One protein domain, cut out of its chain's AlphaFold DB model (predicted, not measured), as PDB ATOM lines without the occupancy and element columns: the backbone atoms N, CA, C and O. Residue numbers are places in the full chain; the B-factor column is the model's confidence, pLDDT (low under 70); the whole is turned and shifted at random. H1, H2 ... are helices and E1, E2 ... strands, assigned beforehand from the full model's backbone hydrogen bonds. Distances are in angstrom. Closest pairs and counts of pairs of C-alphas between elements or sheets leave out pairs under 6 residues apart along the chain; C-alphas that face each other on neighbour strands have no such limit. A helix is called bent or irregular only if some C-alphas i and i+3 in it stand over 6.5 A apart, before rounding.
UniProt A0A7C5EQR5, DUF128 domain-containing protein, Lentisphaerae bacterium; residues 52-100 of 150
ATOM      1  N   ARG A  52     108.825 133.456 135.891       95.06
ATOM      2  CA  ARG A  52     109.558 133.288 134.631       95.06
ATOM      3  C   ARG A  52     110.816 132.484 134.884       95.06
ATOM      4  O   ARG A  52     111.377 132.543 135.969       95.06
ATOM      5  N   GLU A  53     111.302 131.805 133.860       96.19
ATOM      6  CA  GLU A  53     112.603 131.149 133.904       96.19
ATOM      7  C   GLU A  53     113.577 131.801 132.935       96.19
ATOM      8  O   GLU A  53     113.206 132.246 131.847       96.19
ATOM      9  N   VAL A  54     114.852 131.795 133.311       97.44
ATOM     10  CA  VAL A  54     115.964 132.181 132.441       97.44
ATOM     11  C   VAL A  54     117.042 131.100 132.450       97.44
ATOM     12  O   VAL A  54     117.187 130.399 133.454       97.44
ATOM     13  N   PRO A  55     117.827 130.946 131.368       98.00
ATOM     14  CA  PRO A  55     119.005 130.085 131.392       98.00
ATOM     15  C   PRO A  55     119.966 130.508 132.507       98.00
ATOM     16  O   PRO A  55     120.275 131.691 132.652       98.00
ATOM     17  N   SER A  56     120.490 129.542 133.258       97.38
ATOM     18  CA  SER A  56     121.416 129.800 134.368       97.38
ATOM     19  C   SER A  56     122.688 130.513 133.907       97.38
ATOM     20  O   SER A  56     123.186 131.392 134.601       97.38
ATOM     21  N   ALA A  57     123.158 130.212 132.692       97.62
ATOM     22  CA  ALA A  57     124.300 130.886 132.071       97.62
ATOM     23  C   ALA A  57     124.073 132.395 131.832       97.62
ATOM     24  O   ALA A  57     125.030 133.152 131.711       97.62
ATOM     25  N   ALA A  58     122.817 132.853 131.782       97.50
ATOM     26  CA  ALA A  58     122.473 134.258 131.574       97.50
ATOM     27  C   ALA A  58     122.269 135.036 132.888       97.50
ATOM     28  O   ALA A  58     121.993 136.236 132.845       97.50
ATOM     29  N   LEU A  59     122.387 134.394 134.057       96.56
ATOM     30  CA  LEU A  59     121.960 134.983 135.330       96.56
ATOM     31  C   LEU A  59     122.726 136.264 135.694       96.56
ATOM     32  O   LEU A  59     122.126 137.224 136.180       96.56
ATOM     33  N   ASP A  60     124.025 136.320 135.405       97.19
ATOM     34  CA  ASP A  60     124.840 137.516 135.651       97.19
ATOM     35  C   ASP A  60     124.436 138.684 134.748       97.19
ATOM     36  O   ASP A  60     124.368 139.836 135.191       97.19
ATOM     37  N   VAL A  61     124.096 138.385 133.492       97.50
ATOM     38  CA  VAL A  61     123.571 139.371 132.542       97.50
ATOM     39  C   VAL A  61     122.212 139.878 133.013       97.50
ATOM     40  O   VAL A  61     122.011 141.090 133.069       97.50
ATOM     41  N   VAL A  62     121.314 138.982 133.433       96.81
ATOM     42  CA  VAL A  62     119.999 139.336 133.989       96.81
ATOM     43  C   VAL A  62     120.151 140.247 135.207       96.81
ATOM     44  O   VAL A  62     119.518 141.298 135.264       96.81
ATOM     45  N   ARG A  63     121.042 139.916 136.151       96.56
ATOM     46  CA  ARG A  63     121.312 140.750 137.337       96.56
ATOM     47  C   ARG A  63     121.853 142.130 136.965       96.56
ATOM     48  O   ARG A  63     121.485 143.118 137.599       96.56
ATOM     49  N   ARG A  64     122.730 142.219 135.959       97.25
ATOM     50  CA  ARG A  64     123.262 143.499 135.469       97.25
ATOM     51  C   ARG A  64     122.168 144.353 134.831       97.25
ATOM     52  O   ARG A  64     122.042 145.519 135.192       97.25
ATOM     53  N   LEU A  65     121.374 143.772 133.933       95.94
ATOM     54  CA  LEU A  65     120.274 144.466 133.261       95.94
ATOM     55  C   LEU A  65     119.208 144.920 134.256       95.94
ATOM     56  O   LEU A  65     118.789 146.069 134.196       95.94
ATOM     57  N   HIS A  66     118.853 144.075 135.224       95.38
ATOM     58  CA  HIS A  66     117.935 144.437 136.299       95.38
ATOM     59  C   HIS A  66     118.384 145.706 137.032       95.38
ATOM     60  O   HIS A  66     117.605 146.648 137.141       95.38
ATOM     61  N   ARG A  67     119.657 145.789 137.450       96.19
ATOM     62  CA  ARG A  67     120.192 146.997 138.105       96.19
ATOM     63  C   ARG A  67     120.105 148.237 137.213       96.19
ATOM     64  O   ARG A  67     119.751 149.305 137.699       96.19
ATOM     65  N   MET A  68     120.408 148.101 135.922       96.00
ATOM     66  CA  MET A  68     120.305 149.211 134.967       96.00
ATOM     67  C   MET A  68     118.855 149.670 134.764       96.00
ATOM     68  O   MET A  68     118.598 150.865 134.647       96.00
ATOM     69  N   MET A  69     117.907 148.731 134.719       93.38
ATOM     70  CA  MET A  69     116.484 149.024 134.558       93.38
ATOM     71  C   MET A  69     115.902 149.701 135.805       93.38
ATOM     72  O   MET A  69     115.209 150.706 135.671       93.38
ATOM     73  N   GLU A  70     116.251 149.228 137.006       91.69
ATOM     74  CA  GLU A  70     115.866 149.858 138.281       91.69
ATOM     75  C   GLU A  70     116.337 151.319 138.357       91.69
ATOM     76  O   GLU A  70     115.552 152.209 138.680       91.69
ATOM     77  N   GLN A  71     117.583 151.601 137.961       90.75
ATOM     78  CA  GLN A  71     118.123 152.971 137.911       90.75
ATOM     79  C   GLN A  71     117.356 153.897 136.956       90.75
ATOM     80  O   GLN A  71     117.397 155.114 137.116       90.75
ATOM     81  N   ARG A  72     116.653 153.333 135.969       87.38
ATOM     82  CA  ARG A  72     115.819 154.062 135.002       87.38
ATOM     83  C   ARG A  72     114.329 154.041 135.357       87.38
ATOM     84  O   ARG A  72     113.509 154.451 134.545       87.38
ATOM     85  N   GLY A  73     113.963 153.545 136.541       86.06
ATOM     86  CA  GLY A  73     112.567 153.445 136.977       86.06
ATOM     87  C   GLY A  73     111.762 152.335 136.291       86.06
ATOM     88  O   GLY A  73     110.546 152.287 136.450       86.06
ATOM     89  N   LEU A  74     112.420 151.430 135.560       87.00
ATOM     90  CA  LEU A  74     111.824 150.261 134.900       87.00
ATOM     91  C   LEU A  74     112.034 148.995 135.735       87.00
ATOM     92  O   LEU A  74     112.466 147.954 135.240       87.00
ATOM     93  N   GLY A  75     111.792 149.116 137.034       87.81
ATOM     94  CA  GLY A  75     111.947 148.017 137.968       87.81
ATOM     95  C   GLY A  75     110.877 146.936 137.843       87.81
ATOM     96  O   GLY A  75     109.982 147.004 137.000       87.81
ATOM     97  N   GLY A  76     110.948 145.941 138.727       91.94
ATOM     98  CA  GLY A  76     109.832 145.003 138.912       91.94
ATOM     99  C   GLY A  76     110.195 143.542 139.140       91.94
ATOM    100  O   GLY A  76     109.298 142.732 139.372       91.94
ATOM    101  N   ILE A  77     111.476 143.175 139.106       96.19
ATOM    102  CA  ILE A  77     111.897 141.842 139.552       96.19
ATOM    103  C   ILE A  77     111.872 141.830 141.084       96.19
ATOM    104  O   ILE A  77     112.639 142.536 141.727       96.19
ATOM    105  N   LEU A  78     110.985 141.019 141.661       95.62
ATOM    106  CA  LEU A  78     110.814 140.869 143.107       95.62
ATOM    107  C   LEU A  78     111.806 139.868 143.706       95.62
ATOM    108  O   LEU A  78     112.224 140.018 144.850       95.62
ATOM    109  N   ALA A  79     112.167 138.828 142.952       96.75
ATOM    110  CA  ALA A  79     113.103 137.805 143.401       96.75
ATOM    111  C   ALA A  79     113.808 137.128 142.222       96.75
ATOM    112  O   ALA A  79     113.219 136.923 141.159       96.75
ATOM    113  N   ILE A  80     115.065 136.739 142.450       97.38
ATOM    114  CA  ILE A  80     115.887 135.959 141.521       97.38
ATOM    115  C   ILE A  80     116.346 134.696 142.244       97.38
ATOM    116  O   ILE A  80     117.049 134.775 143.254       97.38
ATOM    117  N   GLY A  81     115.958 133.540 141.717       97.06
ATOM    118  CA  GLY A  81     116.310 132.231 142.250       97.06
ATOM    119  C   GLY A  81     117.768 131.852 141.996       97.06
ATOM    120  O   GLY A  81     118.508 132.519 141.266       97.06
ATOM    121  N   LYS A  82     118.188 130.747 142.614       97.19
ATOM    122  CA  LYS A  82     119.473 130.104 142.313       97.19
ATOM    123  C   LYS A  82     119.301 129.134 141.129       97.19
ATOM    124  O   LYS A  82     118.205 128.605 140.960       97.19
ATOM    125  N   PRO A  83     120.362 128.873 140.343       97.25
ATOM    126  CA  PRO A  83     120.357 127.828 139.318       97.25
ATOM    127  C   PRO A  83     119.874 126.479 139.856       97.25
ATOM    128  O   PRO A  83     120.321 126.064 140.927       97.25
ATOM    129  N   ASN A  84     119.000 125.799 139.109       96.06
ATOM    130  CA  ASN A  84     118.491 124.448 139.399       96.06
ATOM    131  C   ASN A  84     117.868 124.309 140.799       96.06
ATOM    132  O   ASN A  84     117.937 123.251 141.430       96.06
ATOM    133  N   ARG A  85     117.324 125.400 141.349       97.56
ATOM    134  CA  ARG A  85     116.664 125.407 142.656       97.56
ATOM    135  C   ARG A  85     115.253 125.970 142.522       97.56
ATOM    136  O   ARG A  85     115.090 126.987 141.844       97.56
ATOM    137  N   PRO A  86     114.264 125.373 143.211       96.62
ATOM    138  CA  PRO A  86     112.939 125.961 143.314       96.62
ATOM    139  C   PRO A  86     112.994 127.387 143.868       96.62
ATOM    140  O   PRO A  86     113.853 127.717 144.694       96.62
ATOM    141  N   LEU A  87     112.055 128.223 143.437       97.06
ATOM    142  CA  LEU A  87     111.870 129.580 143.943       97.06
ATOM    143  C   LEU A  87     110.403 129.757 144.326       97.06
ATOM    144  O   LEU A  87     109.533 129.637 143.472       97.06
ATOM    145  N   MET A  88     110.139 130.069 145.598       94.19
ATOM    146  CA  MET A  88     108.774 130.186 146.136       94.19
ATOM    147  C   MET A  88     107.931 128.932 145.868       94.19
ATOM    148  O   MET A  88     106.809 129.035 145.383       94.19
ATOM    149  N   GLU A  89     108.523 127.762 146.137       91.75
ATOM    150  CA  GLU A  89     107.916 126.427 145.969       91.75
ATOM    151  C   GLU A  89     107.598 126.033 144.517       91.75
ATOM    152  O   GLU A  89     107.165 124.912 144.264       91.75
ATOM    153  N   ILE A  90     107.906 126.897 143.545       93.88
ATOM    154  CA  ILE A  90     107.782 126.573 142.127       93.88
ATOM    155  C   ILE A  90     109.068 125.869 141.670       93.88
ATOM    156  O   ILE A  90     110.156 126.449 141.811       93.88
ATOM    157  N   PRO A  91     108.981 124.625 141.151       94.69
ATOM    158  CA  PRO A  91     110.132 123.926 140.597       94.69
ATOM    159  C   PRO A  91     110.665 124.665 139.369       94.69
ATOM    160  O   PRO A  91     109.921 125.319 138.644       94.69
ATOM    161  N   VAL A  92     111.972 124.559 139.152       95.88
ATOM    162  CA  VAL A  92     112.666 125.191 138.028       95.88
ATOM    163  C   VAL A  92     113.359 124.103 137.228       95.88
ATOM    164  O   VAL A  92     113.979 123.220 137.822       95.88
ATOM    165  N   ALA A  93     113.256 124.168 135.902       94.75
ATOM    166  CA  ALA A  93     113.874 123.186 135.022       94.75
ATOM    167  C   ALA A  93     115.414 123.186 135.113       94.75
ATOM    168  O   ALA A  93     116.054 124.193 135.435       94.75
ATOM    169  N   ASP A  94     116.021 122.047 134.785       96.31
ATOM    170  CA  ASP A  94     117.475 121.915 134.768       96.31
ATOM    171  C   ASP A  94     118.123 122.914 133.801       96.31
ATOM    172  O   ASP A  94     117.637 123.208 132.707       96.31
ATOM    173  N   GLY A  95     119.247 123.480 134.231       97.19
ATOM    174  CA  GLY A  95     119.948 124.542 133.523       97.19
ATOM    175  C   GLY A  95     119.282 125.916 133.640       97.19
ATOM    176  O   GLY A  95     119.749 126.855 132.989       97.19
ATOM    177  N   ARG A  96     118.244 126.102 134.470       98.12
ATOM    178  CA  ARG A  96     117.463 127.353 134.562       98.12
ATOM    179  C   ARG A  96     117.453 127.940 135.977       98.12
ATOM    180  O   ARG A  96     117.798 127.285 136.957       98.12
ATOM    181  N   ALA A  97     117.065 129.209 136.071       98.25
ATOM    182  CA  ALA A  97     116.800 129.914 137.320       98.25
ATOM    183  C   ALA A  97     115.440 130.622 137.240       98.25
ATOM    184  O   ALA A  97     115.109 131.221 136.215       98.25
ATOM    185  N   GLY A  98     114.676 130.572 138.332       97.62
ATOM    186  CA  GLY A  98     113.388 131.257 138.446       97.62
ATOM    187  C   GLY A  98     113.529 132.763 138.689       97.62
ATOM    188  O   GLY A  98     114.472 133.221 139.339       97.62
ATOM    189  N   LEU A  99     112.558 133.530 138.208       97.50
ATOM    190  CA  LEU A  99     112.380 134.961 138.422       97.50
ATOM    191  C   LEU A  99     110.931 135.226 138.827       97.50
ATOM    192  O   LEU A  99     110.003 134.747 138.175       97.50
ATOM    193  N   VAL A 100     110.737 136.053 139.848       96.88
ATOM    194  CA  VAL A 100     109.421 136.609 140.178       96.88
ATOM    195  C   VAL A 100     109.382 138.048 139.692       96.88
ATOM    196  O   VAL A 100     110.216 138.855 140.098       96.88
TER     197      VAL A 100
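This is residues 52 to 100 of the 150 residues of the protein "DUF128 domain-containing protein" of Lentisphaerae bacterium (UniProt A0A7C5EQR5). One helix, H1, starts over one face of a small antiparallel sheet of three short strands, E1, E3 and E2, and runs out past the sheet's edge, with the chain folding back from its far end into E2 and a long loop of residues 81 to 95 joining E2 to E3. The printed part has 49 residues, in the order E1, H1, E2, E3; the sheet order is E1 - E3 - E2. It is mixed, compact, with a radius of gyration of the C-alphas of 10.9 A, and spans 32 by 21 by 12 A.

E1, residues 52 to 55, begins at C-alpha 52 (109.558, 133.288, 134.631). H1, residues 56 to 71, is 23.7 A long, irregular: C-alphas 57 and 60 are 7.6 A apart. E2 is residues 77 to 80. E3, residues 96 to 100, 13.5 A, ends at C-alpha 100 (109.421, 136.609, 140.178).

E1 and E3 are antiparallel, with N 52 and O 99 at 2.9 A. E2 and E3 form a hairpin, with N 100 and O 79 at 2.9 A. E1, H1 and E2 form a split strand-helix-strand unit, E3 between the strands, its crossover right-handed. H1 is on the sheet at a height of 7.1 A, over E1, slantwise at 35 degrees on the local plane; 10 of its 12 O i to N i+4 pairs are within hydrogen-bond range.

C-alphas 72 and 94 are farthest apart, 32.2 A. The printed part has no cut; the link E2 to E3 is long. No printed residue is under 70 in pLDDT.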